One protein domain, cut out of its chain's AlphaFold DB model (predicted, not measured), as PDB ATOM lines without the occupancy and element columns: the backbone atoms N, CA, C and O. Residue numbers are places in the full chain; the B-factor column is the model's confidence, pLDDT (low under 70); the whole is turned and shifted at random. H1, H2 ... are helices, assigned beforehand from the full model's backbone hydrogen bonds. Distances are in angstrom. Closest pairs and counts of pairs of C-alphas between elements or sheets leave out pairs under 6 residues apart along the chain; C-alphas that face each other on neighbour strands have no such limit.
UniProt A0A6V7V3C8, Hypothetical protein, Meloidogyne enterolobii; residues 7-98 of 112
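This is residues 7 to 98 of the 112 residues of the protein "Hypothetical protein" of Meloidogyne enterolobii (UniProt A0A6V7V3C8). With little regular structure, the model is a loose frame: the long helix H3 and the shorter H1 stand side by side, running opposite ways, with tiny H2 near one end and the loops 7 to 29 and 76 to 98 at the other. The printed part has 92 residues, 36 of them in three named helices, in the order H1, H2, H3; it is all helix, with no named strand. It is only just compact, close to loose, with a radius of gyration of the C-alphas of 14.6 A and spans of 34 by 34 by 24 A.

H3, residues 56 to 75, measures 29.0 A and ends at C-alpha 75 (115.172, 83.062, 337.870). H1, residues 30 to 41, measures 17.3 A and begins at C-alpha 30 (124.913, 74.453, 346.903). H2 is residues 43 to 46, 5.5 A.

H3 and H1 are close but not clearly touching, at a shallow tilt of 19 degrees, opposite ways; their closest C-alphas, of Ile 64 and His 34, are 7.1 A apart. H3 and H2 are also close but not clearly touching, with the C-alphas of Phe 57 and Met 45 closest at 7.0 A. H1, with residues 38 to 40 alone, and H2 touch only at the corner, closest at the C-alphas of Thr 39 and Ser 46, 4.7 A. In H1 and H3 every O i to N i+4 pair is within hydrogen-bond range; H2 is too short for such a pair.

The C-alphas farthest apart, of Lys 43 and Asn 79, are 40.8 A apart. The printed part has no cut, the H1 to H2 link is tight, the H2 to H3 link is short, and no printed residue is under 70 in pLDDT.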
ATOM      1  N   THR A   7     125.556  84.747 342.687       91.81
ATOM      2  CA  THR A   7     126.844  84.634 343.395       91.81
ATOM      3  C   THR A   7     126.780  83.712 344.614       91.81
ATOM      4  O   THR A   7     127.813  83.303 345.132       91.81
ATOM      5  N   ASN A   8     125.570  83.336 345.044       91.25
ATOM      6  CA  ASN A   8     125.331  82.342 346.089       91.25
ATOM      7  C   ASN A   8     124.857  80.985 345.523       91.25
ATOM      8  O   ASN A   8     124.584  80.070 346.298       91.25
ATOM      9  N   ILE A   9     124.704  80.864 344.198       92.69
ATOM     10  CA  ILE A   9     124.313  79.632 343.488       92.69
ATOM     11  C   ILE A   9     125.530  79.005 342.822       92.69
ATOM     12  O   ILE A   9     125.851  77.854 343.098       92.69
ATOM     13  N   ILE A  10     126.205  79.788 341.982       92.12
ATOM     14  CA  ILE A  10     127.516  79.485 341.412       92.12
ATOM     15  C   ILE A  10     128.497  80.294 342.255       92.12
ATOM     16  O   ILE A  10     128.829  81.432 341.935       92.12
ATOM     17  N   ALA A  11     128.801  79.783 343.439       91.56
ATOM     18  CA  ALA A  11     129.454  80.576 344.462       91.56
ATOM     19  C   ALA A  11     130.976  80.443 344.419       91.56
ATOM     20  O   ALA A  11     131.507  79.401 344.063       91.56
ATOM     21  N   TYR A  12     131.674  81.482 344.876       91.94
ATOM     22  CA  TYR A  12     133.119  81.442 345.113       91.94
ATOM     23  C   TYR A  12     133.405  80.671 346.409       91.94
ATOM     24  O   TYR A  12     133.640  81.252 347.472       91.94
ATOM     25  N   SER A  13     133.265  79.350 346.350       89.38
ATOM     26  CA  SER A  13     133.332  78.449 347.505       89.38
ATOM     27  C   SER A  13     134.751  78.254 348.040       89.38
ATOM     28  O   SER A  13     134.919  78.058 349.250       89.38
ATOM     29  N   GLN A  14     135.753  78.354 347.161       89.44
ATOM     30  CA  GLN A  14     137.169  78.166 347.459       89.44
ATOM     31  C   GLN A  14     138.039  79.246 346.779       89.44
ATOM     32  O   GLN A  14     138.852  78.946 345.905       89.44
ATOM     33  N   PRO A  15     137.901  80.523 347.184       92.06
ATOM     34  CA  PRO A  15     138.625  81.619 346.553       92.06
ATOM     35  C   PRO A  15     140.139  81.534 346.816       92.06
ATOM     36  O   PRO A  15     140.539  81.317 347.968       92.06
ATOM     37  N   PRO A  16     140.998  81.782 345.806       92.56
ATOM     38  CA  PRO A  16     142.451  81.746 345.969       92.56
ATOM     39  C   PRO A  16     142.960  82.863 346.894       92.56
ATOM     40  O   PRO A  16     143.873  82.634 347.684       92.56
ATOM     41  N   ASN A  17     142.329  84.047 346.867       93.25
ATOM     42  CA  ASN A  17     142.642  85.176 347.748       93.25
ATOM     43  C   ASN A  17     141.447  85.497 348.659       93.25
ATOM     44  O   ASN A  17     140.846  86.570 348.573       93.25
ATOM     45  N   ARG A  18     141.100  84.579 349.570       90.12
ATOM     46  CA  ARG A  18     139.923  84.682 350.463       90.12
ATOM     47  C   ARG A  18     139.752  86.037 351.171       90.12
ATOM     48  O   ARG A  18     138.622  86.502 351.355       90.12
ATOM     49  N   ASP A  19     140.849  86.673 351.571       92.25
ATOM     50  CA  ASP A  19     140.809  87.965 352.265       92.25
ATOM     51  C   ASP A  19     140.436  89.122 351.331       92.25
ATOM     52  O   ASP A  19     139.755  90.057 351.756       92.25
ATOM     53  N   LYS A  20     140.819  89.026 350.053       94.25
ATOM     54  CA  LYS A  20     140.570  90.040 349.020       94.25
ATOM     55  C   LYS A  20     139.258  89.823 348.272       94.25
ATOM     56  O   LYS A  20     138.672  90.789 347.798       94.25
ATOM     57  N   CYS A  21     138.755  88.588 348.216       93.06
ATOM     58  CA  CYS A  21     137.460  88.313 347.606       93.06
ATOM     59  C   CYS A  21     136.327  89.014 348.391       93.06
ATOM     60  O   CYS A  21     136.177  88.778 349.605       93.06
ATOM     61  N   PRO A  22     135.513  89.874 347.738       92.44
ATOM     62  CA  PRO A  22     134.414  90.578 348.399       92.44
ATOM     63  C   PRO A  22     133.264  89.642 348.791       92.44
ATOM     64  O   PRO A  22     132.512  89.948 349.716       92.44
ATOM     65  N   TYR A  23     133.144  88.487 348.135       89.62
ATOM     66  CA  TYR A  23     132.131  87.481 348.435       89.62
ATOM     67  C   TYR A  23     132.624  86.559 349.549       89.62
ATOM     68  O   TYR A  23     133.654  85.897 349.426       89.62
ATOM     69  N   LYS A  24     131.904  86.526 350.672       85.62
ATOM     70  CA  LYS A  24     132.262  85.680 351.815       85.62
ATOM     71  C   LYS A  24     131.503  84.367 351.759       85.62
ATOM     72  O   LYS A  24     130.290  84.379 351.598       85.62
ATOM     73  N   ALA A  25     132.227  83.263 351.938       82.81
ATOM     74  CA  ALA A  25     131.673  81.917 352.018       82.81
ATOM     75  C   ALA A  25     130.478  81.845 352.980       82.81
ATOM     76  O   ALA A  25     130.591  82.242 354.143       82.81
ATOM     77  N   GLN A  26     129.353  81.311 352.502       82.31
ATOM     78  CA  GLN A  26     128.145  81.113 353.299       82.31
ATOM     79  C   GLN A  26     127.813  79.628 353.381       82.31
ATOM     80  O   GLN A  26     127.938  78.901 352.400       82.31
ATOM     81  N   ALA A  27     127.302  79.180 354.528       80.56
ATOM     82  CA  ALA A  27     126.910  77.781 354.720       80.56
ATOM     83  C   ALA A  27     125.835  77.296 353.721       80.56
ATOM     84  O   ALA A  27     125.692  76.098 353.512       80.56
ATOM     85  N   GLY A  28     125.081  78.216 353.110       84.56
ATOM     86  CA  GLY A  28     124.003  77.909 352.168       84.56
ATOM     87  C   GLY A  28     124.431  77.674 350.717       84.56
ATOM     88  O   GLY A  28     123.551  77.543 349.868       84.56
ATOM     89  N   TYR A  29     125.730  77.660 350.402       91.94
ATOM     90  CA  TYR A  29     126.193  77.421 349.033       91.94
ATOM     91  C   TYR A  29     125.873  75.986 348.587       91.94
ATOM     92  O   TYR A  29     126.235  75.044 349.300       91.94
ATOM     93  N   PRO A  30     125.232  75.788 347.415       93.00
ATOM     94  CA  PRO A  30     124.913  74.453 346.903       93.00
ATOM     95  C   PRO A  30     126.133  73.528 346.817       93.00
ATOM     96  O   PRO A  30     126.021  72.336 347.096       93.00
ATOM     97  N   GLU A  31     127.303  74.085 346.513       94.12
ATOM     98  CA  GLU A  31     128.561  73.346 346.429       94.12
ATOM     99  C   GLU A  31     128.971  72.682 347.754       94.12
ATOM    100  O   GLU A  31     129.477  71.563 347.761       94.12
ATOM    101  N   TYR A  32     128.682  73.297 348.906       93.69
ATOM    102  CA  TYR A  32     128.976  72.671 350.199       93.69
ATOM    103  C   TYR A  32     128.067  71.470 350.477       93.69
ATOM    104  O   TYR A  32     128.518  70.471 351.039       93.69
ATOM    105  N   ALA A  33     126.804  71.519 350.041       93.56
ATOM    106  CA  ALA A  33     125.917  70.361 350.108       93.56
ATOM    107  C   ALA A  33     126.362  69.250 349.136       93.56
ATOM    108  O   ALA A  33     126.363  68.074 349.506       93.56
ATOM    109  N   HIS A  34     126.800  69.620 347.928       96.94
ATOM    110  CA  HIS A  34     127.402  68.709 346.945       96.94
ATOM    111  C   HIS A  34     128.635  67.990 347.512       96.94
ATOM    112  O   HIS A  34     128.673  66.755 347.493       96.94
ATOM    113  N   GLY A  35     129.575  68.727 348.111       96.38
ATOM    114  CA  GLY A  35     130.752  68.168 348.786       96.38
ATOM    115  C   GLY A  35     130.410  67.309 350.014       96.38
ATOM    116  O   GLY A  35     131.092  66.322 350.311       96.38
ATOM    117  N   GLY A  36     129.310  67.622 350.704       96.50
ATOM    118  CA  GLY A  36     128.795  66.820 351.815       96.50
ATOM    119  C   GLY A  36     128.403  65.402 351.392       96.50
ATOM    120  O   GLY A  36     128.770  64.438 352.062       96.50
ATOM    121  N   VAL A  37     127.719  65.253 350.253       97.81
ATOM    122  CA  VAL A  37     127.338  63.932 349.718       97.81
ATOM    123  C   VAL A  37     128.561  63.143 349.250       97.81
ATOM    124  O   VAL A  37     128.656  61.952 349.545       97.81
ATOM    125  N   HIS A  38     129.529  63.804 348.605       98.50
ATOM    126  CA  HIS A  38     130.826  63.200 348.274       98.50
ATOM    127  C   HIS A  38     131.491  62.569 349.506       98.50
ATOM    128  O   HIS A  38     131.889  61.401 349.489       98.50
ATOM    129  N   THR A  39     131.531  63.321 350.608       97.75
ATOM    130  CA  THR A  39     132.100  62.868 351.884       97.75
ATOM    131  C   THR A  39     131.272  61.748 352.521       97.75
ATOM    132  O   THR A  39     131.840  60.796 353.052       97.75
ATOM    133  N   PHE A  40     129.938  61.835 352.459       98.06
ATOM    134  CA  PHE A  40     129.026  60.840 353.028       98.06
ATOM    135  C   PHE A  40     129.163  59.465 352.363       98.06
ATOM    136  O   PHE A  40     129.200  58.456 353.064       98.06
ATOM    137  N   VAL A  41     129.253  59.416 351.029       97.94
ATOM    138  CA  VAL A  41     129.448  58.153 350.296       97.94
ATOM    139  C   VAL A  41     130.860  57.599 350.535       97.94
ATOM    140  O   VAL A  41     131.024  56.403 350.784       97.94
ATOM    141  N   GLY A  42     131.877  58.467 350.527       97.06
ATOM    142  CA  GLY A  42     133.253  58.104 350.866       97.06
ATOM    143  C   GLY A  42     133.991  57.306 349.781       97.06
ATOM    144  O   GLY A  42     133.555  57.210 348.636       97.06
ATOM    145  N   LYS A  43     135.144  56.723 350.139       95.69
ATOM    146  CA  LYS A  43     136.019  55.958 349.221       95.69
ATOM    147  C   LYS A  43     136.389  56.788 347.984       95.69
ATOM    148  O   LYS A  43     136.929  57.878 348.145       95.69
ATOM    149  N   TYR A  44     136.117  56.290 346.777       97.50
ATOM    150  CA  TYR A  44     136.360  57.035 345.545       97.50
ATOM    151  C   TYR A  44     135.609  58.369 345.563       97.50
ATOM    152  O   TYR A  44     136.197  59.397 345.259       97.50
ATOM    153  N   MET A  45     134.357  58.394 346.035       98.25
ATOM    154  CA  MET A  45     133.546  59.614 346.061       98.25
ATOM    155  C   MET A  45     134.087  60.722 346.972       98.25
ATOM    156  O   MET A  45     133.767  61.878 346.713       98.25
ATOM    157  N   SER A  46     134.904  60.426 347.991       97.75
ATOM    158  CA  SER A  46     135.456  61.467 348.881       97.75
ATOM    159  C   SER A  46     136.655  62.227 348.314       97.75
ATOM    160  O   SER A  46     136.973  63.301 348.818       97.75
ATOM    161  N   ASP A  47     137.334  61.682 347.304       97.25
ATOM    162  CA  ASP A  47     138.493  62.320 346.683       97.25
ATOM    163  C   ASP A  47     138.101  62.870 345.300       97.25
ATOM    164  O   ASP A  47     137.789  62.085 344.402       97.25
ATOM    165  N   PRO A  48     138.139  64.199 345.082       94.56
ATOM    166  CA  PRO A  48     137.816  64.801 343.791       94.56
ATOM    167  C   PRO A  48     138.584  64.185 342.615       94.56
ATOM    168  O   PRO A  48     138.005  64.013 341.544       94.56
ATOM    169  N   GLY A  49     139.846  63.783 342.820       96.38
ATOM    170  CA  GLY A  49     140.692  63.203 341.774       96.38
ATOM    171  C   GLY A  49     140.300  61.784 341.359       96.38
ATOM    172  O   GLY A  49     140.686  61.334 340.281       96.38
ATOM    173  N   THR A  50     139.526  61.073 342.184       97.62
ATOM    174  CA  THR A  50     139.124  59.684 341.916       97.62
ATOM    175  C   THR A  50     137.615  59.450 341.938       97.62
ATOM    176  O   THR A  50     137.172  58.382 341.512       97.62
ATOM    177  N   SER A  51     136.822  60.442 342.344       98.31
ATOM    178  CA  SER A  51     135.363  60.360 342.487       98.31
ATOM    179  C   SER A  51     134.629  59.942 341.221       98.31
ATOM    180  O   SER A  51     133.717  59.123 341.298       98.31
ATOM    181  N   ALA A  52     135.080  60.399 340.052       97.38
ATOM    182  CA  ALA A  52     134.495  60.033 338.763       97.38
ATOM    183  C   ALA A  52     134.615  58.534 338.412       97.38
ATOM    184  O   ALA A  52     133.962  58.077 337.476       97.38
ATOM    185  N   ASN A  53     135.418  57.757 339.151       97.88
ATOM    186  CA  ASN A  53     135.520  56.305 338.971       97.88
ATOM    187  C   ASN A  53     134.375  55.528 339.646       97.88
ATOM    188  O   ASN A  53     134.221  54.333 339.391       97.88
ATOM    189  N   ASP A  54     133.587  56.167 340.517       98.19
ATOM    190  CA  ASP A  54     132.423  55.544 341.143       98.19
ATOM    191  C   ASP A  54     131.174  55.697 340.248       98.19
ATOM    192  O   ASP A  54     130.852  56.816 339.837       98.19
ATOM    193  N   PRO A  55     130.407  54.626 339.958       97.19
ATOM    194  CA  PRO A  55     129.196  54.718 339.139       97.19
ATOM    195  C   PRO A  55     128.143  55.708 339.659       97.19
ATOM    196  O   PRO A  55     127.345  56.231 338.875       97.19
ATOM    197  N   CYS A  56     128.097  55.974 340.970       97.56
ATOM    198  CA  CYS A  56     127.136  56.923 341.527       97.56
ATOM    199  C   CYS A  56     127.503  58.390 341.256       97.56
ATOM    200  O   CYS A  56     126.620  59.244 341.359       97.56
ATOM    201  N   PHE A  57     128.742  58.684 340.837       98.56
ATOM    202  CA  PHE A  57     129.221  60.037 340.545       98.56
ATOM    203  C   PHE A  57     128.294  60.788 339.590       98.56
ATOM    204  O   PHE A  57     127.862  61.901 339.890       98.56
ATOM    205  N   PHE A  58     127.943  60.161 338.464       98.00
ATOM    206  CA  PHE A  58     127.103  60.789 337.446       98.00
ATOM    207  C   PHE A  58     125.656  60.960 337.907       98.00
ATOM    208  O   PHE A  58     125.032  61.962 337.570       98.00
ATOM    209  N   ASN A  59     125.123  60.036 338.714       98.19
ATOM    210  CA  ASN A  59     123.780  60.178 339.288       98.19
ATOM    211  C   ASN A  59     123.724  61.338 340.294       98.19
ATOM    212  O   ASN A  59     122.777  62.122 340.279       98.19
ATOM    213  N   HIS A  60     124.757  61.474 341.127       98.19
ATOM    214  CA  HIS A  60     124.904  62.592 342.057       98.19
ATOM    215  C   HIS A  60     124.993  63.931 341.318       98.19
ATOM    216  O   HIS A  60     124.200  64.831 341.582       98.19
ATOM    217  N   HIS A  61     125.879  64.047 340.325       98.38
ATOM    218  CA  HIS A  61     126.024  65.285 339.550       98.38
ATOM    219  C   HIS A  61     124.781  65.606 338.713       98.38
ATOM    220  O   HIS A  61     124.375  66.760 338.681       98.38
ATOM    221  N   SER A  62     124.089  64.602 338.163       98.50
ATOM    222  CA  SER A  62     122.800  64.815 337.484       98.50
ATOM    223  C   SER A  62     121.751  65.435 338.415       98.50
ATOM    224  O   SER A  62     120.939  66.252 337.986       98.50
ATOM    225  N   PHE A  63     121.759  65.073 339.702       97.88
ATOM    226  CA  PHE A  63     120.884  65.701 340.690       97.88
ATOM    227  C   PHE A  63     121.301  67.147 340.995       97.88
ATOM    228  O   PHE A  63     120.435  68.016 341.096       97.88
ATOM    229  N   ILE A  64     122.602  67.437 341.091       97.56
ATOM    230  CA  ILE A  64     123.100  68.814 341.245       97.56
ATOM    231  C   ILE A  64     122.716  69.679 340.037       97.56
ATOM    232  O   ILE A  64     122.191  70.780 340.219       97.56
ATOM    233  N   ASP A  65     122.877  69.158 338.823       96.75
ATOM    234  CA  ASP A  65     122.489  69.833 337.583       96.75
ATOM    235  C   ASP A  65     120.979  70.085 337.525       96.75
ATOM    236  O   ASP A  65     120.543  71.167 337.129       96.75
ATOM    237  N   LEU A  66     120.164  69.131 337.989       96.50
ATOM    238  CA  LEU A  66     118.721  69.320 338.128       96.50
ATOM    239  C   LEU A  66     118.394  70.472 339.089       96.50
ATOM    240  O   LEU A  66     117.549  71.308 338.773       96.50
ATOM    241  N   LEU A  67     119.051  70.545 340.251       95.44
ATOM    242  CA  LEU A  67     118.838  71.640 341.202       95.44
ATOM    243  C   LEU A  67     119.213  73.000 340.598       95.44
ATOM    244  O   LEU A  67     118.496  73.983 340.817       95.44
ATOM    245  N   PHE A  68     120.307  73.053 339.834       94.62
ATOM    246  CA  PHE A  68     120.722  74.253 339.119       94.62
ATOM    247  C   PHE A  68     119.715  74.635 338.027       94.62
ATOM    248  O   PHE A  68     119.287  75.787 337.971       94.62
ATOM    249  N   GLU A  69     119.252  73.690 337.210       94.75
ATOM    250  CA  GLU A  69     118.277  73.966 336.149       94.75
ATOM    251  C   GLU A  69     116.915  74.402 336.707       94.75
ATOM    252  O   GLU A  69     116.305  75.339 336.189       94.75
ATOM    253  N   GLU A  70     116.449  73.806 337.807       95.00
ATOM    254  CA  GLU A  70     115.238  74.255 338.501       95.00
ATOM    255  C   GLU A  70     115.379  75.695 339.018       95.00
ATOM    256  O   GLU A  70     114.436  76.488 338.938       95.00
ATOM    257  N   TRP A  71     116.571  76.085 339.483       94.94
ATOM    258  CA  TRP A  71     116.854  77.482 339.806       94.94
ATOM    259  C   TRP A  71     116.829  78.375 338.558       94.94
ATOM    260  O   TRP A  71     116.148  79.404 338.567       94.94
ATOM    261  N   ARG A  72     117.482  77.978 337.457       94.56
ATOM    262  CA  ARG A  72     117.494  78.758 336.204       94.56
ATOM    263  C   ARG A  72     116.091  78.964 335.655       94.56
ATOM    264  O   ARG A  72     115.746  80.082 335.300       94.56
ATOM    265  N   LYS A  73     115.240  77.932 335.645       93.69
ATOM    266  CA  LYS A  73     113.824  78.030 335.238       93.69
ATOM    267  C   LYS A  73     113.030  79.030 336.072       93.69
ATOM    268  O   LYS A  73     112.135  79.675 335.538       93.69
ATOM    269  N   ALA A  74     113.356  79.172 337.354       94.38
ATOM    270  CA  ALA A  74     112.676  80.108 338.236       94.38
ATOM    271  C   ALA A  74     113.206  81.551 338.132       94.38
ATOM    272  O   ALA A  74     112.468  82.476 338.472       94.38
ATOM    273  N   ARG A  75     114.474  81.760 337.739       94.25
ATOM    274  CA  ARG A  75     115.172  83.062 337.870       94.25
ATOM    275  C   ARG A  75     115.678  83.678 336.572       94.25
ATOM    276  O   ARG A  75     115.885  84.887 336.534       94.25
ATOM    277  N   GLN A  76     115.900  82.870 335.544       94.00
ATOM    278  CA  GLN A  76     116.481  83.283 334.272       94.00
ATOM    279  C   GLN A  76     115.521  82.947 333.131       94.00
ATOM    280  O   GLN A  76     115.077  81.806 332.974       94.00
ATOM    281  N   ASP A  77     115.246  83.936 332.285       92.94
ATOM    282  CA  ASP A  77     114.646  83.666 330.982       92.94
ATOM    283  C   ASP A  77     115.664  83.011 330.030       92.94
ATOM    284  O   ASP A  77     116.861  82.911 330.314       92.94
ATOM    285  N   TYR A  78     115.173  82.553 328.879       89.69
ATOM    286  CA  TYR A  78     115.985  81.872 327.874       89.69
ATOM    287  C   TYR A  78     117.200  82.692 327.403       89.69
ATOM    288  O   TYR A  78     118.276  82.129 327.218       89.69
ATOM    289  N   ASN A  79     117.055  84.011 327.250       92.62
ATOM    290  CA  ASN A  79     118.108  84.882 326.722       92.62
ATOM    291  C   ASN A  79     119.175  85.208 327.774       92.62
ATOM    292  O   ASN A  79     120.325  85.463 327.429       92.62
ATOM    293  N   ARG A  80     118.801  85.198 329.055       90.94
ATOM    294  CA  ARG A  80     119.700  85.471 330.183       90.94
ATOM    295  C   ARG A  80     120.525  84.267 330.606       90.94
ATOM    296  O   ARG A  80     121.661  84.420 331.036       90.94
ATOM    297  N   ARG A  81     119.983  83.062 330.445       90.38
ATOM    298  CA  ARG A  81     120.642  81.785 330.759       90.38
ATOM    299  C   ARG A  81     122.102  81.644 330.300       90.38
ATOM    300  O   ARG A  81     122.866  81.090 331.087       90.38
ATOM    301  N   PRO A  82     122.496  82.055 329.079       87.44
ATOM    302  CA  PRO A  82     123.890  81.975 328.638       87.44
ATOM    303  C   PRO A  82     124.761  83.166 329.075       87.44
ATOM    304  O   PRO A  82     125.965  83.136 328.854       87.44
ATOM    305  N   LEU A  83     124.182  84.223 329.654       88.19
ATOM    306  CA  LEU A  83     124.885  85.475 329.969       88.19
ATOM    307  C   LEU A  83     125.083  85.690 331.472       88.19
ATOM    308  O   LEU A  83     126.085  86.273 331.893       88.19
ATOM    309  N   ASP A  84     124.121  85.231 332.265       91.06
ATOM    310  CA  ASP A  84     124.074  85.429 333.703       91.06
ATOM    311  C   ASP A  84     124.954  84.384 334.397       91.06
ATOM    312  O   ASP A  84     124.526  83.253 334.634       91.06
ATOM    313  N   TYR A  85     126.166  84.808 334.751       92.19
ATOM    314  CA  TYR A  85     127.142  84.102 335.581       92.19
ATOM    315  C   TYR A  85     127.750  85.090 336.593       92.19
ATOM    316  O   TYR A  85     127.670  86.305 336.373       92.19
ATOM    317  N   PRO A  86     128.348  84.615 337.703       92.25
ATOM    318  CA  PRO A  86     129.158  85.458 338.579       92.25
ATOM    319  C   PRO A  86     130.253  86.197 337.797       92.25
ATOM    320  O   PRO A  86     130.670  85.763 336.723       92.25
ATOM    321  N   ALA A  87     130.708  87.332 338.322       92.50
ATOM    322  CA  ALA A  87     131.743  88.120 337.666       92.50
ATOM    323  C   ALA A  87     133.093  87.387 337.660       92.50
ATOM    324  O   ALA A  87     133.476  86.747 338.640       92.50
ATOM    325  N   ASP A  88     133.854  87.558 336.588       93.81
ATOM    326  CA  ASP A  88     135.236  87.099 336.536       93.81
ATOM    327  C   ASP A  88     136.059  87.956 337.517       93.81
ATOM    328  O   ASP A  88     136.168  89.176 337.355       93.81
ATOM    329  N   ASN A  89     136.575  87.344 338.586       94.00
ATOM    330  CA  ASN A  89     137.317  88.044 339.634       94.00
ATOM    331  C   ASN A  89     138.508  87.192 340.111       94.00
ATOM    332  O   ASN A  89     138.280  86.184 340.784       94.00
ATOM    333  N   PRO A  90     139.760  87.621 339.855       95.00
ATOM    334  CA  PRO A  90     140.958  86.836 340.163       95.00
ATOM    335  C   PRO A  90     141.221  86.664 341.663       95.00
ATOM    336  O   PRO A  90     141.988  85.789 342.062       95.00
ATOM    337  N   ASP A  91     140.599  87.480 342.519       95.25
ATOM    338  CA  ASP A  91     140.672  87.276 343.964       95.25
ATOM    339  C   ASP A  91     139.725  86.166 344.445       95.25
ATOM    340  O   ASP A  91     139.933  85.594 345.520       95.25
ATOM    341  N   CYS A  92     138.695  85.855 343.657       93.25
ATOM    342  CA  CYS A  92     137.627  84.932 344.019       93.25
ATOM    343  C   CYS A  92     137.659  83.609 343.257       93.25
ATOM    344  O   CYS A  92     137.148  82.625 343.778       93.25
ATOM    345  N   GLU A  93     138.235  83.577 342.058       92.56
ATOM    346  CA  GLU A  93     138.290  82.389 341.215       92.56
ATOM    347  C   GLU A  93     139.453  82.478 340.217       92.56
ATOM    348  O   GLU A  93     139.931  83.558 339.877       92.56
ATOM    349  N   THR A  94     139.927  81.327 339.761       91.38
ATOM    350  CA  THR A  94     140.949  81.192 338.726       91.38
ATOM    351  C   THR A  94     140.372  81.385 337.326       91.38
ATOM    352  O   THR A  94     139.210  81.081 337.065       91.38
ATOM    353  N   GLU A  95     141.208  81.845 336.392       90.94
ATOM    354  CA  GLU A  95     140.756  82.185 335.038       90.94
ATOM    355  C   GLU A  95     140.038  81.030 334.343       90.94
ATOM    356  O   GLU A  95     139.046  81.278 333.675       90.94
ATOM    357  N   VAL A  96     140.472  79.781 334.553       88.69
ATOM    358  CA  VAL A  96     139.894  78.573 333.926       88.69
ATOM    359  C   VAL A  96     138.409  78.352 334.229       88.69
ATOM    360  O   VAL A  96     137.750  77.630 333.487       88.69
ATOM    361  N   ASN A  97     137.888  78.977 335.284       88.94
ATOM    362  CA  ASN A  97     136.495  78.878 335.714       88.94
ATOM    363  C   ASN A  97     135.665  80.122 335.327       88.94
ATOM    364  O   ASN A  97     134.496  80.225 335.698       88.94
ATOM    365  N   TYR A  98     136.239  81.077 334.585       91.06
ATOM    366  CA  TYR A  98     135.507  82.236 334.071       91.06
ATOM    367  C   TYR A  98     134.516  81.836 332.979       91.06
ATOM    368  O   TYR A  98     134.752  80.919 332.192       91.06
TER     369      TYR A  98